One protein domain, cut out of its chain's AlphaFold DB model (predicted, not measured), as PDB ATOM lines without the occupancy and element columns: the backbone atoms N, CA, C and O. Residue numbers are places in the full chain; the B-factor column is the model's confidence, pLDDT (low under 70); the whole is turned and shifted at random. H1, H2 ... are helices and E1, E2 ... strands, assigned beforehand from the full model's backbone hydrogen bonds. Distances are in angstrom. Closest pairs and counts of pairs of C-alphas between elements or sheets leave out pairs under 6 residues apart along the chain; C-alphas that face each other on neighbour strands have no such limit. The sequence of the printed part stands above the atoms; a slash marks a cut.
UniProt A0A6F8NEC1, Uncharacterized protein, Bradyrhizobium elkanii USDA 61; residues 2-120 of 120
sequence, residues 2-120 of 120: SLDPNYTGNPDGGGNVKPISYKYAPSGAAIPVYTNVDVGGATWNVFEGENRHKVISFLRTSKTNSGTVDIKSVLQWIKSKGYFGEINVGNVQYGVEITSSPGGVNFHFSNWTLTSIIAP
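Overview. This is residues 2 to 120 of the 120 residues of an uncharacterized protein of Bradyrhizobium elkanii USDA 61 (UniProt A0A6F8NEC1). Little of this domain is regular structure: a small, strongly twisted sheet of four strands has one short helix, H1, packed near its edge strand E2, and long loops run round them. The printed part has 119 residues, 35 of them in named elements, in the order E1, E2, E3, E4, H1; the mixed sheet runs E1, E4, E3, E2. The class is mixed, and the whole is compact, with a radius of gyration of the C-alphas of 15.1 A and spans of 49 by 35 by 28 A.

Arrangement. Begin at E1, residues 2 to 4, the parallel neighbour of E4, residues 54 to 60; N 2 and O 56 are 2.9 A apart. E2, residues 34 to 39, E3, residues 42 to 50, and E4 form a meander, each the antiparallel neighbour of the one before; find N 37 and O 44 at 2.8 A, N 47 and O 57 at 2.8 A. H1, residues 71 to 80, is on the sheet, its height 9.0 A; the closest C-alphas of E2 and H1, Val 39 and Val 74, are 6.0 A apart. In H1 every O i to N i+4 pair is within hydrogen-bond range.

Along the chain. Find C-alpha 2 at (106.555, 132.369, 128.294), where E1 begins. E3, 24.4 A long, bends by 50 degrees at residue 45. H1 ends at C-alpha 80 (113.849, 143.904, 117.765).

Size, cuts and confidence. The printed part has no cut; the E1 to E2 link is long, and residues 118 to 120 have pLDDT under 70.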
ATOM      1  N   SER A   2     107.555 132.387 127.212       97.94
ATOM      2  CA  SER A   2     106.555 132.369 128.294       97.94
ATOM      3  C   SER A   2     106.297 133.784 128.814       97.94
ATOM      4  O   SER A   2     107.181 134.643 128.765       97.94
ATOM      5  N   LEU A   3     105.073 134.025 129.281       98.62
ATOM      6  CA  LEU A   3     104.649 135.248 129.953       98.62
ATOM      7  C   LEU A   3     104.010 134.829 131.273       98.62
ATOM      8  O   LEU A   3     102.940 134.224 131.258       98.62
ATOM      9  N   ASP A   4     104.640 135.170 132.390       98.69
ATOM     10  CA  ASP A   4     104.264 134.653 133.703       98.69
ATOM     11  C   ASP A   4     103.649 135.795 134.534       98.69
ATOM     12  O   ASP A   4     104.373 136.595 135.141       98.69
ATOM     13  N   PRO A   5     102.307 135.950 134.533       98.06
ATOM     14  CA  PRO A   5     101.629 137.037 135.239       98.06
ATOM     15  C   PRO A   5     101.522 136.793 136.747       98.06
ATOM     16  O   PRO A   5     101.425 137.755 137.507       98.06
ATOM     17  N   ASN A   6     101.537 135.531 137.185       98.56
ATOM     18  CA  ASN A   6     101.568 135.132 138.589       98.56
ATOM     19  C   ASN A   6     102.305 133.793 138.741       98.56
ATOM     20  O   ASN A   6     102.224 132.934 137.870       98.56
ATOM     21  N   TYR A   7     103.049 133.642 139.832       98.62
ATOM     22  CA  TYR A   7     103.955 132.525 140.094       98.62
ATOM     23  C   TYR A   7     104.392 132.548 141.569       98.62
ATOM     24  O   TYR A   7     104.326 133.587 142.234       98.62
ATOM     25  N   THR A   8     104.860 131.418 142.104       98.62
ATOM     26  CA  THR A   8     105.275 131.302 143.519       98.62
ATOM     27  C   THR A   8     106.718 131.745 143.784       98.62
ATOM     28  O   THR A   8     107.063 132.015 144.930       98.62
ATOM     29  N   GLY A   9     107.548 131.849 142.741       98.56
ATOM     30  CA  GLY A   9     108.898 132.419 142.805       98.56
ATOM     31  C   GLY A   9     108.892 133.950 142.846       98.56
ATOM     32  O   GLY A   9     107.861 134.571 143.105       98.56
ATOM     33  N   ASN A  10     110.027 134.574 142.541       98.69
ATOM     34  CA  ASN A  10     110.210 136.027 142.575       98.69
ATOM     35  C   ASN A  10     110.589 136.587 141.188       98.69
ATOM     36  O   ASN A  10     111.226 135.887 140.399       98.69
ATOM     37  N   PRO A  11     110.220 137.848 140.872       98.31
ATOM     38  CA  PRO A  11     110.520 138.468 139.575       98.31
ATOM     39  C   PRO A  11     112.020 138.624 139.293       98.31
ATOM     40  O   PRO A  11     112.406 138.846 138.149       98.31
ATOM     41  N   ASP A  12     112.869 138.536 140.313       98.19
ATOM     42  CA  ASP A  12     114.330 138.573 140.204       98.19
ATOM     43  C   ASP A  12     114.945 137.227 139.772       98.19
ATOM     44  O   ASP A  12     116.163 137.112 139.694       98.19
ATOM     45  N   GLY A  13     114.118 136.212 139.487       98.62
ATOM     46  CA  GLY A  13     114.561 134.876 139.082       98.62
ATOM     47  C   GLY A  13     114.856 133.935 140.255       98.62
ATOM     48  O   GLY A  13     115.304 132.805 140.034       98.62
ATOM     49  N   GLY A  14     114.626 134.374 141.495       98.50
ATOM     50  CA  GLY A  14     114.732 133.561 142.705       98.50
ATOM     51  C   GLY A  14     113.438 132.829 143.085       98.50
ATOM     52  O   GLY A  14     112.396 132.958 142.445       98.50
ATOM     53  N   GLY A  15     113.495 132.078 144.189       98.38
ATOM     54  CA  GLY A  15     112.334 131.397 144.776       98.38
ATOM     55  C   GLY A  15     112.228 129.903 144.450       98.38
ATOM     56  O   GLY A  15     113.178 129.278 143.970       98.38
ATOM     57  N   ASN A  16     111.080 129.307 144.787       98.31
ATOM     58  CA  ASN A  16     110.843 127.861 144.678       98.31
ATOM     59  C   ASN A  16     110.628 127.376 143.232       98.31
ATOM     60  O   ASN A  16     110.960 126.237 142.923       98.31
ATOM     61  N   VAL A  17     110.150 128.254 142.351       98.56
ATOM     62  CA  VAL A  17     110.153 128.091 140.893       98.56
ATOM     63  C   VAL A  17     111.017 129.191 140.285       98.56
ATOM     64  O   VAL A  17     111.075 130.296 140.825       98.56
ATOM     65  N   LYS A  18     111.720 128.882 139.195       98.75
ATOM     66  CA  LYS A  18     112.635 129.801 138.503       98.75
ATOM     67  C   LYS A  18     112.442 129.651 136.992       98.75
ATOM     68  O   LYS A  18     112.162 128.533 136.555       98.75
ATOM     69  N   PRO A  19     112.612 130.718 136.198       98.50
ATOM     70  CA  PRO A  19     112.531 130.619 134.748       98.50
ATOM     71  C   PRO A  19     113.711 129.805 134.197       98.50
ATOM     72  O   PRO A  19     114.776 129.710 134.821       98.50
ATOM     73  N   ILE A  20     113.535 129.241 133.001       98.50
ATOM     74  CA  ILE A  20     114.628 128.605 132.256       98.50
ATOM     75  C   ILE A  20     115.673 129.683 131.952       98.50
ATOM     76  O   ILE A  20     115.344 130.738 131.409       98.50
ATOM     77  N   SER A  21     116.931 129.438 132.322       98.69
ATOM     78  CA  SER A  21     118.002 130.419 132.163       98.69
ATOM     79  C   SER A  21     119.344 129.766 131.852       98.69
ATOM     80  O   SER A  21     119.641 128.673 132.325       98.69
ATOM     81  N   TYR A  22     120.182 130.457 131.081       98.56
ATOM     82  CA  TYR A  22     121.585 130.085 130.893       98.56
ATOM     83  C   TYR A  22     122.466 130.412 132.101       98.56
ATOM     84  O   TYR A  22     123.534 129.820 132.254       98.56
ATOM     85  N   LYS A  23     122.082 131.398 132.921       98.62
ATOM     86  CA  LYS A  23     122.948 131.954 133.967       98.62
ATOM     87  C   LYS A  23     122.216 132.036 135.295       98.62
ATOM     88  O   LYS A  23     121.106 132.554 135.374       98.62
ATOM     89  N   TYR A  24     122.896 131.596 136.347       98.75
ATOM     90  CA  TYR A  24     122.396 131.628 137.713       98.75
ATOM     91  C   TYR A  24     123.411 132.322 138.624       98.75
ATOM     92  O   TYR A  24     124.621 132.151 138.471       98.75
ATOM     93  N   ALA A  25     122.916 133.128 139.558       98.50
ATOM     94  CA  ALA A  25     123.715 133.738 140.613       98.50
ATOM     95  C   ALA A  25     124.148 132.677 141.647       98.50
ATOM     96  O   ALA A  25     123.536 131.609 141.711       98.50
ATOM     97  N   PRO A  26     125.131 132.962 142.525       98.56
ATOM     98  CA  PRO A  26     125.518 132.043 143.603       98.56
ATOM     99  C   PRO A  26     124.368 131.655 144.545       98.56
ATOM    100  O   PRO A  26     124.373 130.569 145.113       98.56
ATOM    101  N   SER A  27     123.351 132.514 144.681       98.31
ATOM    102  CA  SER A  27     122.109 132.218 145.413       98.31
ATOM    103  C   SER A  27     121.218 131.170 144.731       98.31
ATOM    104  O   SER A  27     120.211 130.748 145.295       98.31
ATOM    105  N   GLY A  28     121.541 130.791 143.494       98.56
ATOM    106  CA  GLY A  28     120.727 129.950 142.626       98.56
ATOM    107  C   GLY A  28     119.616 130.696 141.885       98.56
ATOM    108  O   GLY A  28     118.864 130.055 141.156       98.56
ATOM    109  N   ALA A  29     119.471 132.017 142.047       98.75
ATOM    110  CA  ALA A  29     118.510 132.806 141.273       98.75
ATOM    111  C   ALA A  29     118.925 132.878 139.796       98.75
ATOM    112  O   ALA A  29     120.104 133.078 139.499       98.75
ATOM    113  N   ALA A  30     117.973 132.722 138.874       98.88
ATOM    114  CA  ALA A  30     118.215 132.981 137.456       98.88
ATOM    115  C   ALA A  30     118.598 134.455 137.258       98.88
ATOM    116  O   ALA A  30     118.055 135.327 137.929       98.88
ATOM    117  N   ILE A  31     119.524 134.744 136.344       98.88
ATOM    118  CA  ILE A  31     119.956 136.121 136.068       98.88
ATOM    119  C   ILE A  31     119.163 136.653 134.865       98.88
ATOM    120  O   ILE A  31     119.227 136.044 133.791       98.88
ATOM    121  N   PRO A  32     118.421 137.768 135.006       98.81
ATOM    122  CA  PRO A  32     117.694 138.354 133.888       98.81
ATOM    123  C   PRO A  32     118.663 138.938 132.853       98.81
ATOM    124  O   PRO A  32     119.675 139.548 133.198       98.81
ATOM    125  N   VAL A  33     118.326 138.783 131.574       98.81
ATOM    126  CA  VAL A  33     119.036 139.416 130.449       98.81
ATOM    127  C   VAL A  33     118.533 140.837 130.176       98.81
ATOM    128  O   VAL A  33     119.278 141.657 129.648       98.81
ATOM    129  N   TYR A  34     117.297 141.149 130.582       98.88
ATOM    130  CA  TYR A  34     116.750 142.507 130.619       98.88
ATOM    131  C   TYR A  34     115.882 142.684 131.867       98.88
ATOM    132  O   TYR A  34     115.148 141.772 132.248       98.88
ATOM    133  N   THR A  35     115.924 143.862 132.483       98.75
ATOM    134  CA  THR A  35     115.133 144.191 133.680       98.75
ATOM    135  C   THR A  35     114.184 145.350 133.420       98.75
ATOM    136  O   THR A  35     114.559 146.280 132.709       98.75
ATOM    137  N   ASN A  36     113.007 145.333 134.051       98.69
ATOM    138  CA  ASN A  36     112.007 146.408 133.996       98.69
ATOM    139  C   ASN A  36     111.623 146.828 132.564       98.69
ATOM    140  O   ASN A  36     111.576 148.010 132.233       98.69
ATOM    141  N   VAL A  37     111.380 145.851 131.692       98.81
ATOM    142  CA  VAL A  37     110.949 146.088 130.313       98.81
ATOM    143  C   VAL A  37     109.452 146.380 130.291       98.81
ATOM    144  O   VAL A  37     108.657 145.492 130.596       98.81
ATOM    145  N   ASP A  38     109.074 147.584 129.872       98.75
ATOM    146  CA  ASP A  38     107.677 147.981 129.667       98.75
ATOM    147  C   ASP A  38     107.214 147.641 128.246       98.75
ATOM    148  O   ASP A  38     107.555 148.318 127.274       98.75
ATOM    149  N   VAL A  39     106.446 146.559 128.107       98.75
ATOM    150  CA  VAL A  39     105.942 146.090 126.809       98.75
ATOM    151  C   VAL A  39     104.650 145.295 126.975       98.75
ATOM    152  O   VAL A  39     104.435 144.603 127.971       98.75
ATOM    153  N   GLY A  40     103.761 145.390 125.985       98.12
ATOM    154  CA  GLY A  40     102.540 144.584 125.947       98.12
ATOM    155  C   GLY A  40     101.543 144.891 127.069       98.12
ATOM    156  O   GLY A  40     100.687 144.057 127.348       98.12
ATOM    157  N   GLY A  41     101.650 146.057 127.719       98.31
ATOM    158  CA  GLY A  41     100.755 146.489 128.802       98.31
ATOM    159  C   GLY A  41     101.211 146.125 130.222       98.31
ATOM    160  O   GLY A  41     100.423 146.248 131.159       98.31
ATOM    161  N   ALA A  42     102.454 145.674 130.410       98.56
ATOM    162  CA  ALA A  42     103.026 145.420 131.732       98.56
ATOM    163  C   ALA A  42     104.553 145.592 131.744       98.56
ATOM    164  O   ALA A  42     105.187 145.700 130.694       98.56
ATOM    165  N   THR A  43     105.117 145.584 132.950       98.88
ATOM    166  CA  THR A  43     106.559 145.619 133.207       98.88
ATOM    167  C   THR A  43     107.073 144.215 133.521       98.88
ATOM    168  O   THR A  43     106.487 143.503 134.347       98.88
ATOM    169  N   TRP A  44     108.182 143.818 132.893       98.94
ATOM    170  CA  TRP A  44     108.715 142.456 132.964       98.94
ATOM    171  C   TRP A  44     110.222 142.420 133.232       98.94
ATOM    172  O   TRP A  44     110.976 143.254 132.732       98.94
ATOM    173  N   ASN A  45     110.672 141.386 133.938       98.94
ATOM    174  CA  ASN A  45     112.058 140.928 133.877       98.94
ATOM    175  C   ASN A  45     112.146 139.759 132.894       98.94
ATOM    176  O   ASN A  45     111.305 138.858 132.917       98.94
ATOM    177  N   VAL A  46     113.144 139.790 132.013       98.94
ATOM    178  CA  VAL A  46     113.272 138.868 130.881       98.94
ATOM    179  C   VAL A  46     114.466 137.953 131.092       98.94
ATOM    180  O   VAL A  46     115.572 138.422 131.365       98.94
ATOM    181  N   PHE A  47     114.251 136.657 130.912       98.88
ATOM    182  CA  PHE A  47     115.242 135.599 131.067       98.88
ATOM    183  C   PHE A  47     115.394 134.838 129.750       98.88
ATOM    184  O   PHE A  47     114.438 134.706 128.984       98.88
ATOM    185  N   GLU A  48     116.602 134.348 129.492       98.81
ATOM    186  CA  GLU A  48     116.928 133.556 128.307       98.81
ATOM    187  C   GLU A  48     117.585 132.238 128.725       98.81
ATOM    188  O   GLU A  48     118.539 132.241 129.509       98.81
ATOM    189  N   GLY A  49     117.117 131.134 128.143       98.56
ATOM    190  CA  GLY A  49     117.731 129.816 128.267       98.56
ATOM    191  C   GLY A  49     117.358 128.872 127.119       98.56
ATOM    192  O   GLY A  49     116.837 129.299 126.087       98.56
ATOM    193  N   GLU A  50     117.620 127.581 127.310       97.62
ATOM    194  CA  GLU A  50     117.411 126.524 126.312       97.62
ATOM    195  C   GLU A  50     116.793 125.287 126.970       97.62
ATOM    196  O   GLU A  50     117.277 124.819 128.001       97.62
ATOM    197  N   ASN A  51     115.763 124.715 126.348       93.62
ATOM    198  CA  ASN A  51     115.275 123.375 126.678       93.62
ATOM    199  C   ASN A  51     114.817 122.660 125.402       93.62
ATOM    200  O   ASN A  51     113.641 122.694 125.034       93.62
ATOM    201  N   ARG A  52     115.776 122.054 124.686       96.19
ATOM    202  CA  ARG A  52     115.630 121.500 123.318       96.19
ATOM    203  C   ARG A  52     115.310 122.539 122.227       96.19
ATOM    204  O   ARG A  52     115.312 122.190 121.051       96.19
ATOM    205  N   HIS A  53     114.989 123.763 122.623       94.06
ATOM    206  CA  HIS A  53     114.802 124.952 121.804       94.06
ATOM    207  C   HIS A  53     114.999 126.198 122.682       94.06
ATOM    208  O   HIS A  53     114.907 126.116 123.915       94.06
ATOM    209  N   LYS A  54     115.215 127.358 122.048       96.81
ATOM    210  CA  LYS A  54     115.394 128.638 122.740       96.81
ATOM    211  C   LYS A  54     114.128 129.066 123.477       96.81
ATOM    212  O   LYS A  54     113.043 129.126 122.891       96.81
ATOM    213  N   VAL A  55     114.284 129.449 124.743       98.06
ATOM    214  CA  VAL A  55     113.202 129.935 125.602       98.06
ATOM    215  C   VAL A  55     113.508 131.355 126.067       98.06
ATOM    216  O   VAL A  55     114.544 131.615 126.670       98.06
ATOM    217  N   ILE A  56     112.570 132.265 125.796       98.69
ATOM    218  CA  ILE A  56     112.539 133.618 126.357       98.69
ATOM    219  C   ILE A  56     111.361 133.686 127.327       98.69
ATOM    220  O   ILE A  56     110.219 133.489 126.898       98.69
ATOM    221  N   SER A  57     111.634 133.944 128.602       98.81
ATOM    222  CA  SER A  57     110.634 133.976 129.677       98.81
ATOM    223  C   SER A  57     110.506 135.380 130.248       98.81
ATOM    224  O   SER A  57     111.510 136.003 130.587       98.81
ATOM    225  N   PHE A  58     109.277 135.877 130.366       98.88
ATOM    226  CA  PHE A  58     108.970 137.180 130.952       98.88
ATOM    227  C   PHE A  58     108.265 136.975 132.290       98.88
ATOM    228  O   PHE A  58     107.118 136.534 132.325       98.88
ATOM    229  N   LEU A  59     108.912 137.362 133.388       98.88
ATOM    230  CA  LEU A  59     108.285 137.412 134.707       98.88
ATOM    231  C   LEU A  59     107.732 138.813 134.952       98.88
ATOM    232  O   LEU A  59     108.487 139.789 134.940       98.88
ATOM    233  N   ARG A  60     106.423 138.933 135.195       98.75
ATOM    234  CA  ARG A  60     105.812 140.238 135.489       98.75
ATOM    235  C   ARG A  60     106.348 140.766 136.816       98.75
ATOM    236  O   ARG A  60     106.335 140.030 137.801       98.75
ATOM    237  N   THR A  61     106.788 142.023 136.873       98.62
ATOM    238  CA  THR A  61     107.384 142.593 138.099       98.62
ATOM    239  C   THR A  61     106.351 142.823 139.204       98.62
ATOM    240  O   THR A  61     106.661 142.651 140.379       98.62
ATOM    241  N   SER A  62     105.103 143.125 138.831       98.38
ATOM    242  CA  SER A  62     103.943 143.136 139.729       98.38
ATOM    243  C   SER A  62     102.963 142.035 139.331       98.38
ATOM    244  O   SER A  62     102.303 142.138 138.293       98.38
ATOM    245  N   LYS A  63     102.862 140.990 140.159       98.62
ATOM    246  CA  LYS A  63     101.999 139.824 139.908       98.62
ATOM    247  C   LYS A  63     100.519 140.221 139.847       98.62
ATOM    248  O   LYS A  63     100.084 141.110 140.573       98.62
ATOM    249  N   THR A  64      99.738 139.544 139.008       98.62
ATOM    250  CA  THR A  64      98.281 139.735 138.914       98.62
ATOM    251  C   THR A  64      97.559 138.446 138.528       98.62
ATOM    252  O   THR A  64      98.109 137.609 137.818       98.62
ATOM    253  N   ASN A  65      96.299 138.316 138.948       98.50
ATOM    254  CA  ASN A  65      95.399 137.228 138.548       98.50
ATOM    255  C   ASN A  65      94.461 137.606 137.391       98.50
ATOM    256  O   ASN A  65      93.679 136.776 136.935       98.50
ATOM    257  N   SER A  66      94.507 138.856 136.926       98.19
ATOM    258  CA  SER A  66      93.682 139.346 135.821       98.19
ATOM    259  C   SER A  66      94.404 140.431 135.023       98.19
ATOM    260  O   SER A  66      95.220 141.194 135.550       98.19
ATOM    261  N   GLY A  67      94.122 140.486 133.724       97.50
ATOM    262  CA  GLY A  67      94.657 141.501 132.825       97.50
ATOM    263  C   GLY A  67      94.620 141.071 131.364       97.50
ATOM    264  O   GLY A  67      94.195 139.968 131.027       97.50
ATOM    265  N   THR A  68      95.108 141.959 130.508       98.25
ATOM    266  CA  THR A  68      95.281 141.739 129.071       98.25
ATOM    267  C   THR A  68      96.749 141.958 128.731       98.25
ATOM    268  O   THR A  68      97.384 142.836 129.313       98.25
ATOM    269  N   VAL A  69      97.288 141.165 127.804       98.12
ATOM    270  CA  VAL A  69      98.634 141.367 127.258       98.12
ATOM    271  C   VAL A  69      98.540 141.498 125.745       98.12
ATOM    272  O   VAL A  69      97.938 140.651 125.087       98.12
ATOM    273  N   ASP A  70      99.168 142.531 125.189       98.06
ATOM    274  CA  ASP A  70      99.371 142.634 123.742       98.06
ATOM    275  C   ASP A  70     100.571 141.770 123.321       98.06
ATOM    276  O   ASP A  70     101.732 142.193 123.344       98.06
ATOM    277  N   ILE A  71     100.262 140.534 122.927       97.81
ATOM    278  CA  ILE A  71     101.235 139.528 122.484       97.81
ATOM    279  C   ILE A  71     101.996 139.999 121.236       97.81
ATOM    280  O   ILE A  71     103.189 139.715 121.112       97.81
ATOM    281  N   LYS A  72     101.352 140.741 120.324       96.62
ATOM    282  CA  LYS A  72     102.000 141.222 119.095       96.62
ATOM    283  C   LYS A  72     103.122 142.194 119.440       96.62
ATOM    284  O   LYS A  72     104.230 142.030 118.931       96.62
ATOM    285  N   SER A  73     102.867 143.148 120.332       98.12
ATOM    286  CA  SER A  73     103.892 144.094 120.795       98.12
ATOM    287  C   SER A  73     105.063 143.394 121.492       98.12
ATOM    288  O   SER A  73     106.217 143.738 121.236       98.12
ATOM    289  N   VAL A  74     104.803 142.365 122.308       98.62
ATOM    290  CA  VAL A  74     105.877 141.571 122.933       98.62
ATOM    291  C   VAL A  74     106.716 140.842 121.880       98.62
ATOM    292  O   VAL A  74     107.941 140.916 121.916       98.62
ATOM    293  N   LEU A  75     106.087 140.169 120.912       98.19
ATOM    294  CA  LEU A  75     106.810 139.459 119.853       98.19
ATOM    295  C   LEU A  75     107.650 140.411 118.991       98.19
ATOM    296  O   LEU A  75     108.792 140.088 118.669       98.19
ATOM    297  N   GLN A  76     107.129 141.598 118.666       98.38
ATOM    298  CA  GLN A  76     107.896 142.628 117.954       98.38
ATOM    299  C   GLN A  76     109.077 143.136 118.787       98.38
ATOM    300  O   GLN A  76     110.163 143.348 118.247       98.38
ATOM    301  N   TRP A  77     108.915 143.266 120.105       98.69
ATOM    302  CA  TRP A  77     110.032 143.593 120.985       98.69
ATOM    303  C   TRP A  77     111.101 142.496 120.969       98.69
ATOM    304  O   TRP A  77     112.271 142.814 120.765       98.69
ATOM    305  N   ILE A  78     110.729 141.215 121.083       98.50
ATOM    306  CA  ILE A  78     111.685 140.092 121.028       98.50
ATOM    307  C   ILE A  78     112.429 140.079 119.683       98.50
ATOM    308  O   ILE A  78     113.656 139.965 119.656       98.50
ATOM    309  N   LYS A  79     111.703 140.274 118.575       98.50
ATOM    310  CA  LYS A  79     112.276 140.423 117.231       98.50
ATOM    311  C   LYS A  79     113.279 141.574 117.161       98.50
ATOM    312  O   LYS A  79     114.375 141.392 116.643       98.50
ATOM    313  N   SER A  80     112.951 142.735 117.736       98.56
ATOM    314  CA  SER A  80     113.849 143.904 117.765       98.56
ATOM    315  C   SER A  80     115.159 143.649 118.521       98.56
ATOM    316  O   SER A  80     116.148 144.338 118.287       98.56
ATOM    317  N   LYS A  81     115.186 142.648 119.415       98.50
ATOM    318  CA  LYS A  81     116.397 142.190 120.113       98.50
ATOM    319  C   LYS A  81     117.188 141.134 119.334       98.50
ATOM    320  O   LYS A  81     118.212 140.675 119.823       98.50
ATOM    321  N   GLY A  82     116.737 140.753 118.138       97.88
ATOM    322  CA  GLY A  82     117.448 139.834 117.248       97.88
ATOM    323  C   GLY A  82     117.285 138.351 117.585       97.88
ATOM    324  O   GLY A  82     118.018 137.530 117.046       97.88
ATOM    325  N   TYR A  83     116.336 137.978 118.451       97.19
ATOM    326  CA  TYR A  83     116.127 136.569 118.808       97.19
ATOM    327  C   TYR A  83     115.505 135.736 117.680       97.19
ATOM    328  O   TYR A  83     115.711 134.524 117.637       97.19
ATOM    329  N   PHE A  84     114.737 136.365 116.787       97.25
ATOM    330  CA  PHE A  84     114.162 135.750 115.591       97.25
ATOM    331  C   PHE A  84     113.847 136.814 114.523       97.25
ATOM    332  O   PHE A  84     113.838 138.008 114.821       97.25
ATOM    333  N   GLY A  85     113.597 136.374 113.284       96.62
ATOM    334  CA  GLY A  85     113.210 137.218 112.144       96.62
ATOM    335  C   GLY A  85     111.693 137.387 112.001       96.62
ATOM    336  O   GLY A  85     110.996 137.683 112.964       96.62
ATOM    337  N   GLU A  86     111.150 137.211 110.799       96.00
ATOM    338  CA  GLU A  86     109.700 137.018 110.665       96.00
ATOM    339  C   GLU A  86     109.329 135.595 111.078       96.00
ATOM    340  O   GLU A  86     110.018 134.638 110.724       96.00
ATOM    341  N   ILE A  87     108.236 135.459 111.826       95.12
ATOM    342  CA  ILE A  87     107.735 134.164 112.283       95.12
ATOM    343  C   ILE A  87     106.242 134.041 112.005       95.12
ATOM    344  O   ILE A  87     105.485 135.000 112.150       95.12
ATOM    345  N   ASN A  88     105.813 132.824 111.682       95.62
ATOM    346  CA  ASN A  88     104.407 132.451 111.741       95.62
ATOM    347  C   ASN A  88     104.113 131.967 113.162       95.62
ATOM    348  O   ASN A  88     104.680 130.970 113.615       95.62
ATOM    349  N   VAL A  89     103.254 132.686 113.885       95.50
ATOM    350  CA  VAL A  89     102.847 132.284 115.236       95.50
ATOM    351  C   VAL A  89     101.967 131.040 115.134       95.50
ATOM    352  O   VAL A  89     100.906 131.088 114.522       95.50
ATOM    353  N   GLY A  90     102.411 129.928 115.728       96.38
ATOM    354  CA  GLY A  90     101.676 128.660 115.704       96.38
ATOM    355  C   GLY A  90     100.532 128.617 116.716       96.38
ATOM    356  O   GLY A  90      99.364 128.560 116.347       96.38
ATOM    357  N   ASN A  91     100.862 128.651 118.010       96.62
ATOM    358  CA  ASN A  91      99.882 128.524 119.086       96.62
ATOM    359  C   ASN A  91     100.088 129.591 120.163       96.62
ATOM    360  O   ASN A  91     101.216 129.957 120.487       96.62
ATOM    361  N   VAL A  92      98.978 130.021 120.761       97.44
ATOM    362  CA  VAL A  92      98.957 130.769 122.020       97.44
ATOM    363  C   VAL A  92      98.304 129.867 123.059       97.44
ATOM    364  O   VAL A  92      97.185 129.400 122.855       97.44
ATOM    365  N   GLN A  93      99.021 129.588 124.143       98.25
ATOM    366  CA  GLN A  93      98.591 128.695 125.218       98.25
ATOM    367  C   GLN A  93      98.562 129.465 126.539       98.25
ATOM    368  O   GLN A  93      99.299 130.437 126.713       98.25
ATOM    369  N   TYR A  94      97.720 129.024 127.470       98.31
ATOM    370  CA  TYR A  94      97.650 129.570 128.820       98.31
ATOM    371  C   TYR A  94      97.274 128.469 129.806       98.31
ATOM    372  O   TYR A  94      96.436 127.620 129.503       98.31
ATOM    373  N   GLY A  95      97.911 128.472 130.972       98.31
ATOM    374  CA  GLY A  95      97.750 127.426 131.971       98.31
ATOM    375  C   GLY A  95      98.656 127.656 133.173       98.31
ATOM    376  O   GLY A  95      99.107 128.773 133.418       98.31
ATOM    377  N   VAL A  96      98.910 126.584 133.922       98.31
ATOM    378  CA  VAL A  96      99.785 126.582 135.098       98.31
ATOM    379  C   VAL A  96     100.832 125.477 134.973       98.31
ATOM    380  O   VAL A  96     100.500 124.329 134.686       98.31
ATOM    381  N   GLU A  97     102.094 125.815 135.231       98.00
ATOM    382  CA  GLU A  97     103.188 124.849 135.344       98.00
ATOM    383  C   GLU A  97     103.377 124.468 136.819       98.00
ATOM    384  O   GLU A  97     103.949 125.211 137.617       98.00
ATOM    385  N   ILE A  98     102.832 123.316 137.215       98.25
ATOM    386  CA  ILE A  98     102.838 122.873 138.613       98.25
ATOM    387  C   ILE A  98     104.122 122.091 138.896       98.25
ATOM    388  O   ILE A  98     104.264 120.945 138.478       98.25
ATOM    389  N   THR A  99     105.037 122.677 139.669       98.12
ATOM    390  CA  THR A  99     106.181 121.937 140.233       98.12
ATOM    391  C   THR A  99     105.770 121.088 141.437       98.12
ATOM    392  O   THR A  99     106.269 119.982 141.621       98.12
ATOM    393  N   SER A 100     104.868 121.600 142.279       97.81
ATOM    394  CA  SER A 100     104.363 120.889 143.455       97.81
ATOM    395  C   SER A 100     103.006 121.438 143.896       97.81
ATOM    396  O   SER A 100     102.784 122.648 143.870       97.81
ATOM    397  N   SER A 101     102.113 120.542 144.319       96.75
ATOM    398  CA  SER A 101     100.770 120.846 144.833       96.75
ATOM    399  C   SER A 101     100.319 119.825 145.897       96.75
ATOM    400  O   SER A 101      99.323 119.121 145.701       96.75
ATOM    401  N   PRO A 102     101.043 119.675 147.026       96.06
ATOM    402  CA  PRO A 102     100.727 118.652 148.023       96.06
ATOM    403  C   PRO A 102      99.309 118.837 148.579       96.06
ATOM    404  O   PRO A 102      98.916 119.951 148.911       96.06
ATOM    405  N   GLY A 103      98.539 117.750 148.663       96.81
ATOM    406  CA  GLY A 103      97.132 117.795 149.086       96.81
ATOM    407  C   GLY A 103      96.145 118.256 148.004       96.81
ATOM    408  O   GLY A 103      94.943 118.235 148.250       96.81
ATOM    409  N   GLY A 104      96.633 118.602 146.808       96.12
ATOM    410  CA  GLY A 104      95.823 119.109 145.704       96.12
ATOM    411  C   GLY A 104      95.476 120.589 145.876       96.12
ATOM    412  O   GLY A 104      95.045 121.033 146.936       96.12
ATOM    413  N   VAL A 105      95.650 121.369 144.810       97.06
ATOM    414  CA  VAL A 105      95.202 122.766 144.747       97.06
ATOM    415  C   VAL A 105      94.429 123.008 143.458       97.06
ATOM    416  O   VAL A 105      94.713 122.393 142.431       97.06
ATOM    417  N   ASN A 106      93.461 123.919 143.518       97.62
ATOM    418  CA  ASN A 106      92.617 124.270 142.383       97.62
ATOM    419  C   ASN A 106      93.111 125.556 141.718       97.62
ATOM    420  O   ASN A 106      93.351 126.559 142.389       97.62
ATOM    421  N   PHE A 107      93.177 125.540 140.388       97.94
ATOM    422  CA  PHE A 107      93.436 126.714 139.560       97.94
ATOM    423  C   PHE A 107      92.198 126.978 138.709       97.94
ATOM    424  O   PHE A 107      91.826 126.155 137.875       97.94
ATOM    425  N   HIS A 108      91.534 128.106 138.952       97.94
ATOM    426  CA  HIS A 108      90.303 128.471 138.263       97.94
ATOM    427  C   HIS A 108      90.552 129.625 137.292       97.94
ATOM    428  O   HIS A 108      90.928 130.722 137.701       97.94
ATOM    429  N   PHE A 109      90.296 129.384 136.007       97.94
ATOM    430  CA  PHE A 109      90.412 130.382 134.949       97.94
ATOM    431  C   PHE A 109      89.021 130.884 134.568       97.94
ATOM    432  O   PHE A 109      88.367 130.323 133.694       97.94
ATOM    433  N   SER A 110      88.557 131.944 135.237       97.69
ATOM    434  CA  SER A 110      87.186 132.449 135.055       97.69
ATOM    435  C   SER A 110      86.906 132.971 133.645       97.69
ATOM    436  O   SER A 110      85.763 132.959 133.205       97.69
ATOM    437  N   ASN A 111      87.934 133.468 132.956       97.62
ATOM    438  CA  ASN A 111      87.837 133.940 131.583       97.62
ATOM    439  C   ASN A 111      89.204 133.838 130.902       97.62
ATOM    440  O   ASN A 111      90.205 134.304 131.451       97.62
ATOM    441  N   TRP A 112      89.231 133.279 129.695       97.69
ATOM    442  CA  TRP A 112      90.397 133.306 128.821       97.69
ATOM    443  C   TRP A 112      89.944 133.495 127.379       97.69
ATOM    444  O   TRP A 112      89.172 132.697 126.852       97.69
ATOM    445  N   THR A 113      90.411 134.571 126.752       97.56
ATOM    446  CA  THR A 113      90.058 134.929 125.381       97.56
ATOM    447  C   THR A 113      91.313 135.291 124.600       97.56
ATOM    448  O   THR A 113      92.247 135.893 125.129       97.56
ATOM    449  N   LEU A 114      91.324 134.931 123.317       96.50
ATOM    450  CA  LEU A 114      92.351 135.330 122.366       96.50
ATOM    451  C   LEU A 114      91.689 136.133 121.252       96.50
ATOM    452  O   LEU A 114      90.805 135.632 120.559       96.50
ATOM    453  N   THR A 115      92.138 137.369 121.061       95.56
ATOM    454  CA  THR A 115      91.696 138.214 119.952       95.56
ATOM    455  C   THR A 115      92.834 138.345 118.954       95.56
ATOM    456  O   THR A 115      93.890 138.885 119.274       95.56
ATOM    457  N   SER A 116      92.610 137.856 117.737       88.94
ATOM    458  CA  SER A 116      93.495 138.113 116.605       88.94
ATOM    459  C   SER A 116      92.895 139.239 115.777       88.94
ATOM    460  O   SER A 116      91.806 139.088 115.225       88.94
ATOM    461  N   ILE A 117      93.584 140.376 115.718       77.69
ATOM    462  CA  ILE A 117      93.227 141.463 114.811       77.69
ATOM    463  C   ILE A 117      94.174 141.361 113.623       77.69
ATOM    464  O   ILE A 117      95.358 141.696 113.721       77.69
ATOM    465  N   ILE A 118      93.648 140.885 112.499       62.41
ATOM    466  CA  ILE A 118      94.285 141.104 111.206       62.41
ATOM    467  C   ILE A 118      94.045 142.585 110.913       62.41
ATOM    468  O   ILE A 118      92.899 143.003 110.755       62.41
ATOM    469  N   ALA A 119      95.101 143.398 110.953       52.50
ATOM    470  CA  ALA A 119      94.996 144.744 110.406       52.50
ATOM    471  C   ALA A 119      94.655 144.594 108.909       52.50
ATOM    472  O   ALA A 119      95.287 143.744 108.275       52.50
ATOM    473  N   PRO A 120      93.641 145.313 108.395       48.31
ATOM    474  CA  PRO A 120      93.255 145.238 106.988       48.31
ATOM    475  C   PRO A 120      94.409 145.595 106.047       48.31
ATOM    476  O   PRO A 120      95.316 146.349 106.472       48.31
TER     477      PRO A 120